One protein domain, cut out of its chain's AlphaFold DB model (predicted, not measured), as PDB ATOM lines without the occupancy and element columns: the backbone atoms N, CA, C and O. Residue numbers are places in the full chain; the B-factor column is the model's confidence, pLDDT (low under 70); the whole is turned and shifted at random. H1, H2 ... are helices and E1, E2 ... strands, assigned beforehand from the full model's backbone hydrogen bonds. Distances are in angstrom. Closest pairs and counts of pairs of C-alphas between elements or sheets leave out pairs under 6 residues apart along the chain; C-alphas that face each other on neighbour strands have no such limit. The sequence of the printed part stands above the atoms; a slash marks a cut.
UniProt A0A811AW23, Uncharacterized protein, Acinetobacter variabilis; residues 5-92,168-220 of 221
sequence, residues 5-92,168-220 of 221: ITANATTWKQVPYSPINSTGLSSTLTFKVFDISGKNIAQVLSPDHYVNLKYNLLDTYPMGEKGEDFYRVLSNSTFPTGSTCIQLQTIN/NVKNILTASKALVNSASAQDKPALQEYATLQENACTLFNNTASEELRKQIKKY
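What this domain is: This is residues 5 to 92 and 168 to 220 of the 221 residues of an uncharacterized protein of Acinetobacter variabilis (UniProt A0A811AW23). An antiparallel sheet of four strands stretches away from one side of a loose arc of helices. Along the arc H6, H3, H2, H5 and H4 each meet the next, its two end helices H6 and H4 graze strand E4, and the short H1 sits inside it. The printed part has 141 residues, with four named strands and six named helices in the order E1 E2 E3 H1 H2 H3 E4 H4 H5 H6; the sheet's order is E1 E2 E3 E4, and the class is mixed, helices and strands. The whole is loose, with a radius of gyration of the C-alphas of 17.9 A and spans of 55 by 39 by 27 A.

How they stand to each other: E1, residues 5 to 7, E2, residues 11 to 15, and E3, residues 27 to 35, form a meander, each strand the antiparallel neighbour of the one before. The hairpin E1 and E2 has N 6 and O 13 at 2.9 A, within hydrogen-bond range, and the hairpin E2 and E3 has N 14 and O 27 at 2.8 A. E3 is also antiparallel to the edge strand E4, residues 84 to 92, at 154 degrees, with N 32 and O 87 at 3.0 A. H1, residues 41 to 45, and H2, residues 47 to 54, touch only at the corner, the closest C-alphas being those of Ala 42 and Tyr 50, 5.5 A apart. H3, residues 64 to 75, touches H1 with residues 71 to 75 alone, closest at the C-alphas of Ala 42 and Ser 75, 4.9 A apart. H2 and H3 touch about perpendicular at 82 degrees, closest at the C-alphas of Tyr 50 and Ser 75, 6.6 A apart. H4, residues 169 to 182, only grazes the sheet, with residues 169 to 170. It forms a helical hairpin with H5, residues 188 to 198, at a shallow tilt of 7 degrees, closest at the C-alphas of Ser 176 and Ala 195, 5.5 A apart. H5 touches H2 at a steep tilt of 38 degrees, opposite ways, closest at the C-alphas of Pro 47 and Leu 197, 5.8 A apart. H6, residues 207 to 218, grazes the sheet with residues 207 to 210 and touches H3 with residues 216 to 217 alone, closest at the C-alphas of Leu 74 and Gln 216, 7.1 A apart. In the six helices every O i to N i+4 pair is within hydrogen-bond range.

Where its parts are: E1 begins at C-alpha 5, (130.647, 163.411, 115.757). E3 is 26.0 A long, E4 24.0 A, H4 20.2 A, H6 16.3 A and H3 16.1 A. H6 ends at C-alpha 218, (155.106, 144.481, 107.632).

The domain as a whole: The two C-alphas farthest apart are those of Ile 20 and Ala 185, 57.8 A. Residues 93 to 167 are not printed, and C-alphas 92 and 168 are 8.9 A apart across the cut. The link E2 to E3 is long. Only residue 220 has a pLDDT under 70.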
ATOM      1  N   ILE A   5     130.238 164.442 114.809       94.94
ATOM      2  CA  ILE A   5     130.647 163.411 115.757       94.94
ATOM      3  C   ILE A   5     131.082 164.123 117.032       94.94
ATOM      4  O   ILE A   5     132.003 164.939 117.009       94.94
ATOM      5  N   THR A   6     130.427 163.799 118.142       95.06
ATOM      6  CA  THR A   6     130.845 164.213 119.482       95.06
ATOM      7  C   THR A   6     131.389 162.987 120.196       95.06
ATOM      8  O   THR A   6     130.642 162.049 120.466       95.06
ATOM      9  N   ALA A   7     132.684 162.983 120.498       93.38
ATOM     10  CA  ALA A   7     133.370 161.828 121.059       93.38
ATOM     11  C   ALA A   7     134.044 162.158 122.393       93.38
ATOM     12  O   ALA A   7     134.637 163.222 122.565       93.38
ATOM     13  N   ASN A   8     133.986 161.207 123.321       90.38
ATOM     14  CA  ASN A   8     134.872 161.112 124.474       90.38
ATOM     15  C   ASN A   8     135.443 159.680 124.565       90.38
ATOM     16  O   ASN A   8     135.227 158.861 123.669       90.38
ATOM     17  N   ALA A   9     136.182 159.375 125.635       84.56
ATOM     18  CA  ALA A   9     136.863 158.087 125.799       84.56
ATOM     19  C   ALA A   9     135.930 156.859 125.822       84.56
ATOM     20  O   ALA A   9     136.364 155.763 125.477       84.56
ATOM     21  N   THR A  10     134.671 157.018 126.236       93.00
ATOM     22  CA  THR A  10     133.730 155.907 126.460       93.00
ATOM     23  C   THR A  10     132.437 156.041 125.667       93.00
ATOM     24  O   THR A  10     131.581 155.160 125.726       93.00
ATOM     25  N   THR A  11     132.236 157.134 124.934       96.25
ATOM     26  CA  THR A  11     130.996 157.376 124.195       96.25
ATOM     27  C   THR A  11     131.241 158.235 122.971       96.25
ATOM     28  O   THR A  11     131.788 159.336 123.074       96.25
ATOM     29  N   TRP A  12     130.781 157.757 121.818       96.00
ATOM     30  CA  TRP A  12     130.716 158.527 120.580       96.00
ATOM     31  C   TRP A  12     129.256 158.710 120.189       96.00
ATOM     32  O   TRP A  12     128.504 157.744 120.095       96.00
ATOM     33  N   LYS A  13     128.859 159.954 119.942       96.94
ATOM     34  CA  LYS A  13     127.561 160.295 119.375       96.94
ATOM     35  C   LYS A  13     127.758 160.786 117.953       96.94
ATOM     36  O   LYS A  13     128.487 161.750 117.730       96.94
ATOM     37  N   GLN A  14     127.084 160.142 117.019       95.81
ATOM     38  CA  GLN A  14     127.131 160.441 115.597       95.81
ATOM     39  C   GLN A  14     125.781 161.006 115.163       95.81
ATOM     40  O   GLN A  14     124.732 160.472 115.519       95.81
ATOM     41  N   VAL A  15     125.805 162.096 114.403       95.44
ATOM     42  CA  VAL A  15     124.633 162.665 113.735       95.44
ATOM     43  C   VAL A  15     124.973 162.749 112.248       95.44
ATOM     44  O   VAL A  15     125.799 163.585 111.866       95.44
ATOM     45  N   PRO A  16     124.397 161.879 111.401       92.38
ATOM     46  CA  PRO A  16     124.703 161.870 109.978       92.38
ATOM     47  C   PRO A  16     124.353 163.192 109.286       92.38
ATOM     48  O   PRO A  16     123.418 163.900 109.662       92.38
ATOM     49  N   TYR A  17     125.100 163.507 108.227       92.19
ATOM     50  CA  TYR A  17     124.755 164.600 107.319       92.19
ATOM     51  C   TYR A  17     123.362 164.373 106.721       92.19
ATOM     52  O   TYR A  17     123.035 163.266 106.295       92.19
ATOM     53  N   SER A  18     122.573 165.443 106.595       88.19
ATOM     54  CA  SER A  18     121.301 165.390 105.879       88.19
ATOM     55  C   SER A  18     121.177 166.527 104.859       88.19
ATOM     56  O   SER A  18     121.165 167.702 105.257       88.19
ATOM     57  N   PRO A  19     121.011 166.212 103.557       85.25
ATOM     58  CA  PRO A  19     120.767 167.221 102.524       85.25
ATOM     59  C   PRO A  19     119.358 167.824 102.621       85.25
ATOM     60  O   PRO A  19     119.108 168.900 102.092       85.25
ATOM     61  N   ILE A  20     118.450 167.153 103.333       84.06
ATOM     62  CA  ILE A  20     117.057 167.570 103.561       84.06
ATOM     63  C   ILE A  20     116.845 168.152 104.966       84.06
ATOM     64  O   ILE A  20     115.711 168.235 105.436       84.06
ATOM     65  N   ASN A  21     117.936 168.507 105.659       82.50
ATOM     66  CA  ASN A  21     117.937 169.032 107.028       82.50
ATOM     67  C   ASN A  21     117.201 168.140 108.053       82.50
ATOM     68  O   ASN A  21     116.654 168.644 109.030       82.50
ATOM     69  N   SER A  22     117.202 166.817 107.854       85.31
ATOM     70  CA  SER A  22     116.752 165.874 108.881       85.31
ATOM     71  C   SER A  22     117.771 165.808 110.019       85.31
ATOM     72  O   SER A  22     118.968 165.706 109.766       85.31
ATOM     73  N   THR A  23     117.293 165.843 111.262       84.81
ATOM     74  CA  THR A  23     118.115 165.758 112.486       84.81
ATOM     75  C   THR A  23     117.683 164.621 113.412       84.81
ATOM     76  O   THR A  23     118.218 164.480 114.508       84.81
ATOM     77  N   GLY A  24     116.696 163.821 112.993       89.50
ATOM     78  CA  GLY A  24     116.093 162.785 113.833       89.50
ATOM     79  C   GLY A  24     116.986 161.566 114.057       89.50
ATOM     80  O   GLY A  24     116.886 160.932 115.109       89.50
ATOM     81  N   LEU A  25     117.868 161.255 113.102       93.75
ATOM     82  CA  LEU A  25     118.789 160.127 113.193       93.75
ATOM     83  C   LEU A  25     120.072 160.533 113.923       93.75
ATOM     84  O   LEU A  25     120.756 161.483 113.548       93.75
ATOM     85  N   SER A  26     120.400 159.770 114.955       96.38
ATOM     86  CA  SER A  26     121.659 159.821 115.672       96.38
ATOM     87  C   SER A  26     121.973 158.445 116.240       96.38
ATOM     88  O   SER A  26     121.059 157.739 116.671       96.38
ATOM     89  N   SER A  27     123.252 158.105 116.290       97.50
ATOM     90  CA  SER A  27     123.739 156.838 116.833       97.50
ATOM     91  C   SER A  27     124.662 157.121 118.008       97.50
ATOM     92  O   SER A  27     125.512 158.010 117.952       97.50
ATOM     93  N   THR A  28     124.465 156.397 119.103       98.06
ATOM     94  CA  THR A  28     125.303 156.473 120.300       98.06
ATOM     95  C   THR A  28     126.018 155.147 120.473       98.06
ATOM     96  O   THR A  28     125.386 154.126 120.729       98.06
ATOM     97  N   LEU A  29     127.338 155.183 120.334       97.75
ATOM     98  CA  LEU A  29     128.222 154.052 120.551       97.75
ATOM     99  C   LEU A  29     128.849 154.208 121.931       97.75
ATOM    100  O   LEU A  29     129.392 155.271 122.245       97.75
ATOM    101  N   THR A  30     128.783 153.168 122.755       97.69
ATOM    102  CA  THR A  30     129.454 153.150 124.061       97.69
ATOM    103  C   THR A  30     130.617 152.175 124.052       97.69
ATOM    104  O   THR A  30     130.568 151.137 123.396       97.69
ATOM    105  N   PHE A  31     131.677 152.509 124.780       96.19
ATOM    106  CA  PHE A  31     132.931 151.772 124.764       96.19
ATOM    107  C   PHE A  31     133.467 151.548 126.171       96.19
ATOM    108  O   PHE A  31     133.276 152.370 127.072       96.19
ATOM    109  N   LYS A  32     134.219 150.461 126.326       95.94
ATOM    110  CA  LYS A  32     135.066 150.203 127.488       95.94
ATOM    111  C   LYS A  32     136.524 150.252 127.056       95.94
ATOM    112  O   LYS A  32     136.888 149.614 126.073       95.94
ATOM    113  N   VAL A  33     137.339 151.008 127.786       95.06
ATOM    114  CA  VAL A  33     138.782 151.115 127.543       95.06
ATOM    115  C   VAL A  33     139.505 150.030 128.336       95.06
ATOM    116  O   VAL A  33     139.216 149.835 129.517       95.06
ATOM    117  N   PHE A  34     140.461 149.360 127.703       95.81
ATOM    118  CA  PHE A  34     141.320 148.361 128.331       95.81
ATOM    119  C   PHE A  34     142.787 148.756 128.202       95.81
ATOM    120  O   PHE A  34     143.232 149.177 127.133       95.81
ATOM    121  N   ASP A  35     143.540 148.579 129.287       96.75
ATOM    122  CA  ASP A  35     144.996 148.493 129.214       96.75
ATOM    123  C   ASP A  35     145.370 147.089 128.741       96.75
ATOM    124  O   ASP A  35     145.010 146.082 129.358       96.75
ATOM    125  N   ILE A  36     146.070 147.040 127.615       97.38
ATOM    126  CA  ILE A  36     146.510 145.805 126.970       97.38
ATOM    127  C   ILE A  36     148.035 145.689 126.968       97.38
ATOM    128  O   ILE A  36     148.580 144.807 126.314       97.38
ATOM    129  N   SER A  37     148.739 146.539 127.717       98.19
ATOM    130  CA  SER A  37     150.189 146.465 127.886       98.19
ATOM    131  C   SER A  37     150.620 145.072 128.360       98.19
ATOM    132  O   SER A  37     150.086 144.526 129.327       98.19
ATOM    133  N   GLY A  38     151.580 144.470 127.660       97.56
ATOM    134  CA  GLY A  38     152.086 143.126 127.933       97.56
ATOM    135  C   GLY A  38     151.125 141.985 127.582       97.56
ATOM    136  O   GLY A  38     151.490 140.823 127.758       97.56
ATOM    137  N   LYS A  39     149.914 142.266 127.083       96.81
ATOM    138  CA  LYS A  39     148.981 141.226 126.630       96.81
ATOM    139  C   LYS A  39     149.424 140.653 125.290       96.81
ATOM    140  O   LYS A  39     150.021 141.351 124.472       96.81
ATOM    141  N   ASN A  40     149.110 139.378 125.077       96.38
ATOM    142  CA  ASN A  40     149.358 138.694 123.816       96.38
ATOM    143  C   ASN A  40     148.543 139.338 122.687       96.38
ATOM    144  O   ASN A  40     147.355 139.613 122.865       96.38
ATOM    145  N   ILE A  41     149.171 139.572 121.534       95.88
ATOM    146  CA  ILE A  41     148.511 140.291 120.442       95.88
ATOM    147  C   ILE A  41     147.362 139.470 119.849       95.88
ATOM    148  O   ILE A  41     146.268 140.005 119.680       95.88
ATOM    149  N   ALA A  42     147.573 138.180 119.570       94.44
ATOM    150  CA  ALA A  42     146.545 137.336 118.958       94.44
ATOM    151  C   ALA A  42     145.317 137.165 119.866       94.44
ATOM    152  O   ALA A  42     144.195 137.309 119.393       94.44
ATOM    153  N   GLN A  43     145.521 136.967 121.173       95.38
ATOM    154  CA  GLN A  43     144.430 136.862 122.156       95.38
ATOM    155  C   GLN A  43     143.488 138.071 122.161       95.38
ATOM    156  O   GLN A  43     142.302 137.925 122.432       95.38
ATOM    157  N   VAL A  44     144.030 139.264 121.920       95.25
ATOM    158  CA  VAL A  44     143.304 140.534 122.020       95.25
ATOM    159  C   VAL A  44     142.709 140.952 120.672       95.25
ATOM    160  O   VAL A  44     141.609 141.503 120.631       95.25
ATOM    161  N   LEU A  45     143.440 140.708 119.579       93.31
ATOM    162  CA  LEU A  45     143.040 141.079 118.221       93.31
ATOM    163  C   LEU A  45     142.049 140.085 117.609       93.31
ATOM    164  O   LEU A  45     141.113 140.502 116.939       93.31
ATOM    165  N   SER A  46     142.282 138.784 117.801       92.31
ATOM    166  CA  SER A  46     141.503 137.715 117.171       92.31
ATOM    167  C   SER A  46     141.462 136.480 118.081       92.31
ATOM    168  O   SER A  46     142.196 135.509 117.858       92.31
ATOM    169  N   PRO A  47     140.644 136.520 119.151       94.31
ATOM    170  CA  PRO A  47     140.511 135.411 120.092       94.31
ATOM    171  C   PRO A  47     140.228 134.056 119.434       94.31
ATOM    172  O   PRO A  47     140.725 133.029 119.890       94.31
ATOM    173  N   ASP A  48     139.429 134.061 118.369       93.25
ATOM    174  CA  ASP A  48     139.035 132.897 117.578       93.25
ATOM    175  C   ASP A  48     140.247 132.236 116.917       93.25
ATOM    176  O   ASP A  48     140.524 131.058 117.150       93.25
ATOM    177  N   HIS A  49     141.037 133.010 116.174       94.25
ATOM    178  CA  HIS A  49     142.211 132.493 115.489       94.25
ATOM    179  C   HIS A  49     143.298 132.044 116.477       94.25
ATOM    180  O   HIS A  49     143.948 131.019 116.265       94.25
ATOM    181  N   TYR A  50     143.458 132.749 117.601       95.25
ATOM    182  CA  TYR A  50     144.360 132.324 118.672       95.25
ATOM    183  C   TYR A  50     143.971 130.948 119.243       95.25
ATOM    184  O   TYR A  50     144.823 130.064 119.366       95.25
ATOM    185  N   VAL A  51     142.689 130.743 119.568       95.88
ATOM    186  CA  VAL A  51     142.191 129.466 120.106       95.88
ATOM    187  C   VAL A  51     142.326 128.354 119.069       95.88
ATOM    188  O   VAL A  51     142.836 127.283 119.396       95.88
ATOM    189  N   ASN A  52     141.958 128.611 117.816       94.81
ATOM    190  CA  ASN A  52     142.055 127.619 116.747       94.81
ATOM    191  C   ASN A  52     143.498 127.134 116.538       94.81
ATOM    192  O   ASN A  52     143.724 125.931 116.414       94.81
ATOM    193  N   LEU A  53     144.485 128.038 116.586       94.62
ATOM    194  CA  LEU A  53     145.901 127.663 116.531       94.62
ATOM    195  C   LEU A  53     146.348 126.871 117.766       94.62
ATOM    196  O   LEU A  53     147.048 125.868 117.633       94.62
ATOM    197  N   LYS A  54     145.951 127.305 118.966       95.56
ATOM    198  CA  LYS A  54     146.355 126.672 120.232       95.56
ATOM    199  C   LYS A  54     145.818 125.246 120.375       95.56
ATOM    200  O   LYS A  54     146.523 124.381 120.889       95.56
ATOM    201  N   TYR A  55     144.584 125.013 119.933       95.31
ATOM    202  CA  TYR A  55     143.895 123.724 120.037       95.31
ATOM    203  C   TYR A  55     143.976 122.880 118.758       95.31
ATOM    204  O   TYR A  55     143.348 121.827 118.694       95.31
ATOM    205  N   ASN A  56     144.763 123.308 117.764       93.56
ATOM    206  CA  ASN A  56     144.943 122.612 116.489       93.56
ATOM    207  C   ASN A  56     143.613 122.329 115.757       93.56
ATOM    208  O   ASN A  56     143.369 121.222 115.285       93.56
ATOM    209  N   LEU A  57     142.746 123.341 115.680       93.62
ATOM    210  CA  LEU A  57     141.409 123.256 115.073       93.62
ATOM    211  C   LEU A  57     141.391 123.679 113.595       93.62
ATOM    212  O   LEU A  57     140.335 124.011 113.062       93.62
ATOM    213  N   LEU A  58     142.550 123.699 112.935       91.62
ATOM    214  CA  LEU A  58     142.710 124.220 111.573       91.62
ATOM    215  C   LEU A  58     142.027 123.358 110.502       91.62
ATOM    216  O   LEU A  58     141.627 123.891 109.473       91.62
ATOM    217  N   ASP A  59     141.819 122.065 110.765       91.31
ATOM    218  CA  ASP A  59     141.048 121.188 109.870       91.31
ATOM    219  C   ASP A  59     139.566 121.602 109.808       91.31
ATOM    220  O   ASP A  59     138.921 121.482 108.768       91.31
ATOM    221  N   THR A  60     139.029 122.114 110.921       90.56
ATOM    222  CA  THR A  60     137.640 122.587 111.031       90.56
ATOM    223  C   THR A  60     137.514 124.062 110.655       90.56
ATOM    224  O   THR A  60     136.535 124.463 110.028       90.56
ATOM    225  N   TYR A  61     138.503 124.873 111.034       90.19
ATOM    226  CA  TYR A  61     138.525 126.324 110.843       90.19
ATOM    227  C   TYR A  61     139.816 126.745 110.125       90.19
ATOM    228  O   TYR A  61     140.729 127.295 110.756       90.19
ATOM    229  N   PRO A  62     139.924 126.465 108.815       89.56
ATOM    230  CA  PRO A  62     141.127 126.758 108.052       89.56
ATOM    231  C   PRO A  62     141.332 128.269 107.902       89.56
ATOM    232  O   PRO A  62     140.393 129.011 107.625       89.56
ATOM    233  N   MET A  63     142.583 128.719 108.028       87.25
ATOM    234  CA  MET A  63     142.964 130.135 107.860       87.25
ATOM    235  C   MET A  63     143.836 130.381 106.622       87.25
ATOM    236  O   MET A  63     144.165 131.525 106.303       87.25
ATOM    237  N   GLY A  64     144.224 129.306 105.928       88.38
ATOM    238  CA  GLY A  64     145.232 129.332 104.874       88.38
ATOM    239  C   GLY A  64     146.638 129.609 105.415       88.38
ATOM    240  O   GLY A  64     146.815 130.234 106.457       88.38
ATOM    241  N   GLU A  65     147.658 129.188 104.670       87.94
ATOM    242  CA  GLU A  65     149.068 129.235 105.097       87.94
ATOM    243  C   GLU A  65     149.509 130.632 105.576       87.94
ATOM    244  O   GLU A  65     150.040 130.790 106.673       87.94
ATOM    245  N   LYS A  66     149.192 131.682 104.805       87.50
ATOM    246  CA  LYS A  66     149.527 133.068 105.177       87.50
ATOM    247  C   LYS A  66     148.815 133.540 106.445       87.50
ATOM    248  O   LYS A  66     149.398 134.295 107.221       87.50
ATOM    249  N   GLY A  67     147.555 133.141 106.628       89.19
ATOM    250  CA  GLY A  67     146.778 133.487 107.816       89.19
ATOM    251  C   GLY A  67     147.350 132.800 109.051       89.19
ATOM    252  O   GLY A  67     147.609 133.458 110.058       89.19
ATOM    253  N   GLU A  68     147.631 131.502 108.945       91.25
ATOM    254  CA  GLU A  68     148.253 130.725 110.016       91.25
ATOM    255  C   GLU A  68     149.594 131.312 110.448       91.25
ATOM    256  O   GLU A  68     149.793 131.566 111.638       91.25
ATOM    257  N   ASP A  69     150.494 131.582 109.502       89.88
ATOM    258  CA  ASP A  69     151.802 132.155 109.807       89.88
ATOM    259  C   ASP A  69     151.675 133.515 110.494       89.88
ATOM    260  O   ASP A  69     152.311 133.754 111.528       89.88
ATOM    261  N   PHE A  70     150.815 134.391 109.966       91.44
ATOM    262  CA  PHE A  70     150.557 135.700 110.552       91.44
ATOM    263  C   PHE A  70     150.083 135.576 112.005       91.44
ATOM    264  O   PHE A  70     150.681 136.168 112.912       91.44
ATOM    265  N   TYR A  71     149.061 134.757 112.262       92.44
ATOM    266  CA  TYR A  71     148.524 134.579 113.608       92.44
ATOM    267  C   TYR A  71     149.477 133.826 114.544       92.44
ATOM    268  O   TYR A  71     149.456 134.093 115.750       92.44
ATOM    269  N   ARG A  72     150.386 132.977 114.042       92.06
ATOM    270  CA  ARG A  72     151.487 132.412 114.846       92.06
ATOM    271  C   ARG A  72     152.458 133.493 115.316       92.06
ATOM    272  O   ARG A  72     152.824 133.497 116.492       92.06
ATOM    273  N   VAL A  73     152.842 134.446 114.464       92.69
ATOM    274  CA  VAL A  73     153.687 135.578 114.899       92.69
ATOM    275  C   VAL A  73     152.971 136.463 115.908       92.69
ATOM    276  O   VAL A  73     153.576 136.841 116.916       92.69
ATOM    277  N   LEU A  74     151.685 136.750 115.699       93.75
ATOM    278  CA  LEU A  74     150.901 137.500 116.682       93.75
ATOM    279  C   LEU A  74     150.786 136.750 118.015       93.75
ATOM    280  O   LEU A  74     150.877 137.370 119.074       93.75
ATOM    281  N   SER A  75     150.650 135.423 117.973       93.88
ATOM    282  CA  SER A  75     150.583 134.564 119.163       93.88
ATOM    283  C   SER A  75     151.903 134.509 119.932       93.88
ATOM    284  O   SER A  75     151.899 134.180 121.114       93.88
ATOM    285  N   ASN A  76     153.018 134.886 119.305       93.00
ATOM    286  CA  ASN A  76     154.336 134.987 119.936       93.00
ATOM    287  C   ASN A  76     154.729 136.431 120.292       93.00
ATOM    288  O   ASN A  76     155.852 136.671 120.735       93.00
ATOM    289  N   SER A  77     153.828 137.395 120.096       94.75
ATOM    290  CA  SER A  77     154.088 138.818 120.309       94.75
ATOM    291  C   SER A  77     153.188 139.386 121.402       94.75
ATOM    292  O   SER A  77     152.058 138.934 121.608       94.75
ATOM    293  N   THR A  78     153.674 140.414 122.093       97.31
ATOM    294  CA  THR A  78     152.908 141.142 123.108       97.31
ATOM    295  C   THR A  78     152.874 142.631 122.805       97.31
ATOM    296  O   THR A  78     153.762 143.180 122.153       97.31
ATOM    297  N   PHE A  79     151.829 143.298 123.279       97.62
ATOM    298  CA  PHE A  79     151.725 144.745 123.178       97.62
ATOM    299  C   PHE A  79     152.732 145.443 124.109       97.62
ATOM    300  O   PHE A  79     152.887 145.031 125.262       97.62
ATOM    301  N   PRO A  80     153.392 146.529 123.668       98.12
ATOM    302  CA  PRO A  80     154.305 147.295 124.511       98.12
ATOM    303  C   PRO A  80     153.555 148.109 125.576       98.12
ATOM    304  O   PRO A  80     152.342 148.313 125.496       98.12
ATOM    305  N   THR A  81     154.288 148.613 126.569       98.38
ATOM    306  CA  THR A  81     153.755 149.506 127.608       98.38
ATOM    307  C   THR A  81     153.069 150.738 127.014       98.38
ATOM    308  O   THR A  81     153.574 151.348 126.073       98.38
ATOM    309  N   GLY A  82     151.928 151.122 127.591       97.69
ATOM    310  CA  GLY A  82     151.118 152.251 127.121       97.69
ATOM    311  C   GLY A  82     150.157 151.880 125.990       97.69
ATOM    312  O   GLY A  82     149.553 152.763 125.379       97.69
ATOM    313  N   SER A  83     150.011 150.588 125.696       98.19
ATOM    314  CA  SER A  83     149.036 150.094 124.728       98.19
ATOM    315  C   SER A  83     147.655 150.024 125.362       98.19
ATOM    316  O   SER A  83     147.454 149.348 126.370       98.19
ATOM    317  N   THR A  84     146.686 150.689 124.742       97.06
ATOM    318  CA  THR A  84     145.278 150.610 125.137       97.06
ATOM    319  C   THR A  84     144.408 150.295 123.935       97.06
ATOM    320  O   THR A  84     144.768 150.562 122.784       97.06
ATOM    321  N   CYS A  85     143.240 149.732 124.208       95.88
ATOM    322  CA  CYS A  85     142.212 149.523 123.206       95.88
ATOM    323  C   CYS A  85     140.841 149.905 123.755       95.88
ATOM    324  O   CYS A  85     140.672 150.112 124.959       95.88
ATOM    325  N   ILE A  86     139.857 149.954 122.866       94.88
ATOM    326  CA  ILE A  86     138.451 150.045 123.229       94.88
ATOM    327  C   ILE A  86     137.685 148.836 122.704       94.88
ATOM    328  O   ILE A  86     137.919 148.392 121.582       94.88
ATOM    329  N   GLN A  87     136.744 148.344 123.501       95.25
ATOM    330  CA  GLN A  87     135.732 147.377 123.088       95.25
ATOM    331  C   GLN A  87     134.391 148.089 122.983       95.25
ATOM    332  O   GLN A  87     133.933 148.701 123.957       95.25
ATOM    333  N   LEU A  88     133.745 147.965 121.830       95.69
ATOM    334  CA  LEU A  88     132.368 148.401 121.647       95.69
ATOM    335  C   LEU A  88     131.448 147.640 122.612       95.69
ATOM    336  O   LEU A  88     131.409 146.411 122.616       95.69
ATOM    337  N   GLN A  89     130.732 148.382 123.453       96.44
ATOM    338  CA  GLN A  89     129.788 147.842 124.428       96.44
ATOM    339  C   GLN A  89     128.378 147.833 123.859       96.44
ATOM    340  O   GLN A  89     127.735 146.788 123.879       96.44
ATOM    341  N   THR A  90     127.909 148.971 123.341       97.25
ATOM    342  CA  THR A  90     126.581 149.082 122.732       97.25
ATOM    343  C   THR A  90     126.566 150.006 121.520       97.25
ATOM    344  O   THR A  90     127.369 150.938 121.439       97.25
ATOM    345  N   ILE A  91     125.609 149.769 120.622       97.00
ATOM    346  CA  ILE A  91     125.157 150.724 119.601       97.00
ATOM    347  C   ILE A  91     123.674 150.979 119.855       97.00
ATOM    348  O   ILE A  91     122.897 150.033 119.988       97.00
ATOM    349  N   ASN A  92     123.281 152.249 119.944       98.06
ATOM    350  CA  ASN A  92     121.884 152.642 120.090       98.06
ATOM    351  C   ASN A  92     121.521 153.751 119.099       98.06
ATOM    352  O   ASN A  92     122.182 154.794 119.073       98.06
ATOM    353  N   ASN A 168     124.758 144.905 121.567       95.88
ATOM    354  CA  ASN A 168     125.169 144.831 122.962       95.88
ATOM    355  C   ASN A 168     126.122 143.654 123.190       95.88
ATOM    356  O   ASN A 168     125.735 142.489 123.074       95.88
ATOM    357  N   VAL A 169     127.358 143.951 123.594       95.06
ATOM    358  CA  VAL A 169     128.394 142.937 123.841       95.06
ATOM    359  C   VAL A 169     127.967 141.915 124.899       95.06
ATOM    360  O   VAL A 169     128.371 140.758 124.838       95.06
ATOM    361  N   LYS A 170     127.099 142.288 125.849       95.62
ATOM    362  CA  LYS A 170     126.604 141.352 126.869       95.62
ATOM    363  C   LYS A 170     125.804 140.206 126.259       95.62
ATOM    364  O   LYS A 170     125.884 139.093 126.780       95.62
ATOM    365  N   ASN A 171     125.074 140.457 125.173       94.62
ATOM    366  CA  ASN A 171     124.305 139.423 124.482       94.62
ATOM    367  C   ASN A 171     125.256 138.398 123.854       94.62
ATOM    368  O   ASN A 171     125.066 137.199 124.042       94.62
ATOM    369  N   ILE A 172     126.348 138.868 123.240       91.94
ATOM    370  CA  ILE A 172     127.410 138.015 122.687       91.94
ATOM    371  C   ILE A 172     128.068 137.186 123.792       91.94
ATOM    372  O   ILE A 172     128.109 135.964 123.707       91.94
ATOM    373  N   LEU A 173     128.507 137.823 124.883       94.56
ATOM    374  CA  LEU A 173     129.146 137.115 126.000       94.56
ATOM    375  C   LEU A 173     128.210 136.091 126.661       94.56
ATOM    376  O   LEU A 173     128.664 135.057 127.155       94.56
ATOM    377  N   THR A 174     126.904 136.360 126.670       95.50
ATOM    378  CA  THR A 174     125.888 135.428 127.182       95.50
ATOM    379  C   THR A 174     125.718 134.236 126.246       95.50
ATOM    380  O   THR A 174     125.723 133.098 126.717       95.50
ATOM    381  N   ALA A 175     125.635 134.474 124.934       93.25
ATOM    382  CA  ALA A 175     125.562 133.417 123.929       93.25
ATOM    383  C   ALA A 175     126.806 132.514 123.971       93.25
ATOM    384  O   ALA A 175     126.676 131.291 124.024       93.25
ATOM    385  N   SER A 176     128.005 133.092 124.083       93.62
ATOM    386  CA  SER A 176     129.247 132.323 124.216       93.62
ATOM    387  C   SER A 176     129.267 131.453 125.472       93.62
ATOM    388  O   SER A 176     129.649 130.287 125.412       93.62
ATOM    389  N   LYS A 177     128.786 131.965 126.612       94.69
ATOM    390  CA  LYS A 177     128.652 131.163 127.843       94.69
ATOM    391  C   LYS A 177     127.640 130.026 127.682       94.69
ATOM    392  O   LYS A 177     127.870 128.935 128.201       94.69
ATOM    393  N   ALA A 178     126.550 130.249 126.949       95.25
ATOM    394  CA  ALA A 178     125.587 129.197 126.639       95.25
ATOM    395  C   ALA A 178     126.212 128.090 125.770       95.25
ATOM    396  O   ALA A 178     126.036 126.916 126.092       95.25
ATOM    397  N   LEU A 179     127.010 128.454 124.756       93.94
ATOM    398  CA  LEU A 179     127.746 127.502 123.911       93.94
ATOM    399  C   LEU A 179     128.739 126.655 124.716       93.94
ATOM    400  O   LEU A 179     128.810 125.443 124.540       93.94
ATOM    401  N   VAL A 180     129.468 127.263 125.652       96.38
ATOM    402  CA  VAL A 180     130.378 126.529 126.551       96.38
ATOM    403  C   VAL A 180     129.626 125.514 127.420       96.38
ATOM    404  O   VAL A 180     130.134 124.426 127.704       96.38
ATOM    405  N   ASN A 181     128.416 125.858 127.862       95.19
ATOM    406  CA  ASN A 181     127.604 124.982 128.702       95.19
ATOM    407  C   ASN A 181     127.012 123.798 127.928       95.19
ATOM    408  O   ASN A 181     126.871 122.725 128.514       95.19
ATOM    409  N   SER A 182     126.694 123.976 126.642       95.38
ATOM    410  CA  SER A 182     126.180 122.916 125.766       95.38
ATOM    411  C   SER A 182     127.273 122.104 125.057       95.38
ATOM    412  O   SER A 182     126.959 121.100 124.421       95.38
ATOM    413  N   ALA A 183     128.539 122.514 125.167       95.12
ATOM    414  CA  ALA A 183     129.665 121.870 124.502       95.12
ATOM    415  C   ALA A 183     129.943 120.443 124.998       95.12
ATOM    416  O   ALA A 183     129.802 120.122 126.184       95.12
ATOM    417  N   SER A 184     130.443 119.607 124.083       95.44
ATOM    418  CA  SER A 184     131.008 118.301 124.414       95.44
ATOM    419  C   SER A 184     132.230 118.450 125.336       95.44
ATOM    420  O   SER A 184     132.889 119.490 125.354       95.44
ATOM    421  N   ALA A 185     132.584 117.400 126.084       95.19
ATOM    422  CA  ALA A 185     133.780 117.425 126.936       95.19
ATOM    423  C   ALA A 185     135.075 117.692 126.145       95.19
ATOM    424  O   ALA A 185     136.014 118.267 126.694       95.19
ATOM    425  N   GLN A 186     135.107 117.295 124.870       92.81
ATOM    426  CA  GLN A 186     136.237 117.505 123.971       92.81
ATOM    427  C   GLN A 186     136.379 118.979 123.560       92.81
ATOM    428  O   GLN A 186     137.485 119.508 123.602       92.81
ATOM    429  N   ASP A 187     135.276 119.653 123.225       93.06
ATOM    430  CA  ASP A 187     135.306 121.027 122.688       93.06
ATOM    431  C   ASP A 187     135.298 122.100 123.783       93.06
ATOM    432  O   ASP A 187     135.733 123.239 123.582       93.06
ATOM    433  N   LYS A 188     134.804 121.739 124.972       95.75
ATOM    434  CA  LYS A 188     134.601 122.661 126.090       95.75
ATOM    435  C   LYS A 188     135.846 123.470 126.480       95.75
ATOM    436  O   LYS A 188     135.674 124.661 126.733       95.75
ATOM    437  N   PRO A 189     137.076 122.917 126.522       96.62
ATOM    438  CA  PRO A 189     138.263 123.704 126.852       96.62
ATOM    439  C   PRO A 189     138.510 124.866 125.881       96.62
ATOM    440  O   PRO A 189     138.739 125.989 126.329       96.62
ATOM    441  N   ALA A 190     138.413 124.614 124.571       96.25
ATOM    442  CA  ALA A 190     138.652 125.626 123.543       96.25
ATOM    443  C   ALA A 190     137.575 126.719 123.585       96.25
ATOM    444  O   ALA A 190     137.891 127.910 123.617       96.25
ATOM    445  N   LEU A 191     136.304 126.318 123.688       95.81
ATOM    446  CA  LEU A 191     135.182 127.253 123.801       95.81
ATOM    447  C   LEU A 191     135.244 128.085 125.087       95.81
ATOM    448  O   LEU A 191     134.931 129.274 125.064       95.81
ATOM    449  N   GLN A 192     135.663 127.493 126.210       97.19
ATOM    450  CA  GLN A 192     135.803 128.206 127.480       97.19
ATOM    451  C   GLN A 192     136.897 129.274 127.406       97.19
ATOM    452  O   GLN A 192     136.699 130.377 127.919       97.19
ATOM    453  N   GLU A 193     138.039 128.971 126.784       96.75
ATOM    454  CA  GLU A 193     139.101 129.958 126.581       96.75
ATOM    455  C   GLU A 193     138.653 131.060 125.620       96.75
ATOM    456  O   GLU A 193     138.817 132.237 125.941       96.75
ATOM    457  N   TYR A 194     138.009 130.702 124.507       95.75
ATOM    458  CA  TYR A 194     137.445 131.670 123.568       95.75
ATOM    459  C   TYR A 194     136.463 132.632 124.252       95.75
ATOM    460  O   TYR A 194     136.629 133.850 124.160       95.75
ATOM    461  N   ALA A 195     135.499 132.103 125.011       95.75
ATOM    462  CA  ALA A 195     134.513 132.905 125.733       95.75
ATOM    463  C   ALA A 195     135.166 133.859 126.749       95.75
ATOM    464  O   ALA A 195     134.741 135.007 126.872       95.75
ATOM    465  N   THR A 196     136.217 133.419 127.448       95.81
ATOM    466  CA  THR A 196     136.982 134.274 128.371       95.81
ATOM    467  C   THR A 196     137.738 135.378 127.629       95.81
ATOM    468  O   THR A 196     137.763 136.525 128.078       95.81
ATOM    469  N   LEU A 197     138.360 135.064 126.490       95.31
ATOM    470  CA  LEU A 197     139.106 136.047 125.704       95.31
ATOM    471  C   LEU A 197     138.184 137.115 125.097       95.31
ATOM    472  O   LEU A 197     138.544 138.294 125.091       95.31
ATOM    473  N   GLN A 198     136.971 136.741 124.678       93.81
ATOM    474  CA  GLN A 198     135.969 137.686 124.175       93.81
ATOM    475  C   GLN A 198     135.596 138.779 125.187       93.81
ATOM    476  O   GLN A 198     135.287 139.899 124.780       93.81
ATOM    477  N   GLU A 199     135.686 138.518 126.497       92.50
ATOM    478  CA  GLU A 199     135.419 139.533 127.531       92.50
ATOM    479  C   GLU A 199     136.368 140.745 127.437       92.50
ATOM    480  O   GLU A 199     136.037 141.822 127.935       92.50
ATOM    481  N   ASN A 200     137.519 140.589 126.771       88.44
ATOM    482  CA  ASN A 200     138.530 141.631 126.582       88.44
ATOM    483  C   ASN A 200     138.937 141.818 125.107       88.44
ATOM    484  O   ASN A 200     139.974 142.423 124.832       88.44
ATOM    485  N   ALA A 201     138.147 141.299 124.160       87.50
ATOM    486  CA  ALA A 201     138.389 141.496 122.733       87.50
ATOM    487  C   ALA A 201     138.245 142.977 122.359       87.50
ATOM    488  O   ALA A 201     137.315 143.653 122.811       87.50
ATOM    489  N   CYS A 202     139.151 143.478 121.527       91.31
ATOM    490  CA  CYS A 202     139.228 144.895 121.194       91.31
ATOM    491  C   CYS A 202     138.636 145.202 119.815       91.31
ATOM    492  O   CYS A 202     138.776 144.427 118.876       91.31
ATOM    493  N   THR A 203     138.027 146.379 119.683       87.56
ATOM    494  CA  THR A 203     137.482 146.911 118.426       87.56
ATOM    495  C   THR A 203     138.452 147.893 117.773       87.56
ATOM    496  O   THR A 203     138.709 147.810 116.578       87.56
ATOM    497  N   LEU A 204     139.002 148.834 118.550       92.06
ATOM    498  CA  LEU A 204     139.946 149.847 118.064       92.06
ATOM    499  C   LEU A 204     141.102 150.015 119.051       92.06
ATOM    500  O   LEU A 204     140.943 149.820 120.255       92.06
ATOM    501  N   PHE A 205     142.266 150.398 118.536       95.38
ATOM    502  CA  PHE A 205     143.528 150.441 119.271       95.38
ATOM    503  C   PHE A 205     144.085 151.864 119.306       95.38
ATOM    504  O   PHE A 205     143.933 152.619 118.346       95.38
ATOM    505  N   ASN A 206     144.763 152.237 120.394       96.06
ATOM    506  CA  ASN A 206     145.495 153.502 120.433       96.06
ATOM    507  C   ASN A 206     146.716 153.474 119.490       96.06
ATOM    508  O   ASN A 206     147.037 152.447 118.885       96.06
ATOM    509  N   ASN A 207     147.410 154.608 119.356       97.50
ATOM    510  CA  ASN A 207     148.553 154.717 118.445       97.50
ATOM    511  C   ASN A 207     149.669 153.719 118.779       97.50
ATOM    512  O   ASN A 207     150.140 153.032 117.877       97.50
ATOM    513  N   THR A 208     150.029 153.581 120.058       97.94
ATOM    514  CA  THR A 208     151.070 152.652 120.524       97.94
ATOM    515  C   THR A 208     150.770 151.207 120.119       97.94
ATOM    516  O   THR A 208     151.608 150.538 119.513       97.94
ATOM    517  N   ALA A 209     149.552 150.735 120.390       97.31
ATOM    518  CA  ALA A 209     149.118 149.396 120.009       97.31
ATOM    519  C   ALA A 209     149.047 149.229 118.480       97.31
ATOM    520  O   ALA A 209     149.502 148.223 117.937       97.31
ATOM    521  N   SER A 210     148.533 150.238 117.770       97.00
ATOM    522  CA  SER A 210     148.417 150.222 116.306       97.00
ATOM    523  C   SER A 210     149.774 150.163 115.605       97.00
ATOM    524  O   SER A 210     149.923 149.487 114.589       97.00
ATOM    525  N   GLU A 211     150.781 150.869 116.118       96.75
ATOM    526  CA  GLU A 211     152.145 150.803 115.593       96.75
ATOM    527  C   GLU A 211     152.746 149.413 115.758       96.75
ATOM    528  O   GLU A 211     153.377 148.918 114.825       96.75
ATOM    529  N   GLU A 212     152.512 148.762 116.898       95.62
ATOM    530  CA  GLU A 212     152.975 147.396 117.107       95.62
ATOM    531  C   GLU A 212     152.311 146.418 116.131       95.62
ATOM    532  O   GLU A 212     153.011 145.658 115.461       95.62
ATOM    533  N   LEU A 213     150.990 146.510 115.941       93.62
ATOM    534  CA  LEU A 213     150.271 145.712 114.942       93.62
ATOM    535  C   LEU A 213     150.856 145.900 113.534       93.62
ATOM    536  O   LEU A 213     151.127 144.924 112.832       93.62
ATOM    537  N   ARG A 214     151.131 147.148 113.130       93.44
ATOM    538  CA  ARG A 214     151.735 147.445 111.819       93.44
ATOM    539  C   ARG A 214     153.125 146.838 111.654       93.44
ATOM    540  O   ARG A 214     153.454 146.418 110.546       93.44
ATOM    541  N   LYS A 215     153.951 146.783 112.706       92.12
ATOM    542  CA  LYS A 215     155.267 146.120 112.634       92.12
ATOM    543  C   LYS A 215     155.123 144.634 112.337       92.12
ATOM    544  O   LYS A 215     155.915 144.112 111.560       92.12
ATOM    545  N   GLN A 216     154.129 143.975 112.932       88.94
ATOM    546  CA  GLN A 216     153.895 142.555 112.680       88.94
ATOM    547  C   GLN A 216     153.375 142.328 111.257       88.94
ATOM    548  O   GLN A 216     153.899 141.466 110.568       88.94
ATOM    549  N   ILE A 217     152.453 143.166 110.767       84.44
ATOM    550  CA  ILE A 217     151.946 143.089 109.382       84.44
ATOM    551  C   ILE A 217     153.072 143.263 108.349       84.44
ATOM    552  O   ILE A 217     153.154 142.499 107.392       84.44
ATOM    553  N   LYS A 218     153.982 144.225 108.555       77.25
ATOM    554  CA  LYS A 218     155.106 144.481 107.632       77.25
ATOM    555  C   LYS A 218     156.076 143.311 107.477       77.25
ATOM    556  O   LYS A 218     156.787 143.267 106.485       77.25
ATOM    557  N   LYS A 219     156.127 142.377 108.429       70.44
ATOM    558  CA  LYS A 219     156.940 141.155 108.294       70.44
ATOM    559  C   LYS A 219     156.350 140.158 107.286       70.44
ATOM    560  O   LYS A 219     157.041 139.216 106.921       70.44
ATOM    561  N   TYR A 220     155.105 140.377 106.857       62.88
ATOM    562  CA  TYR A 220     154.324 139.517 105.962       62.88
ATOM    563  C   TYR A 220     153.879 140.212 104.666       62.88
ATOM    564  O   TYR A 220     153.123 139.629 103.888       62.88
TER     565      TYR A 220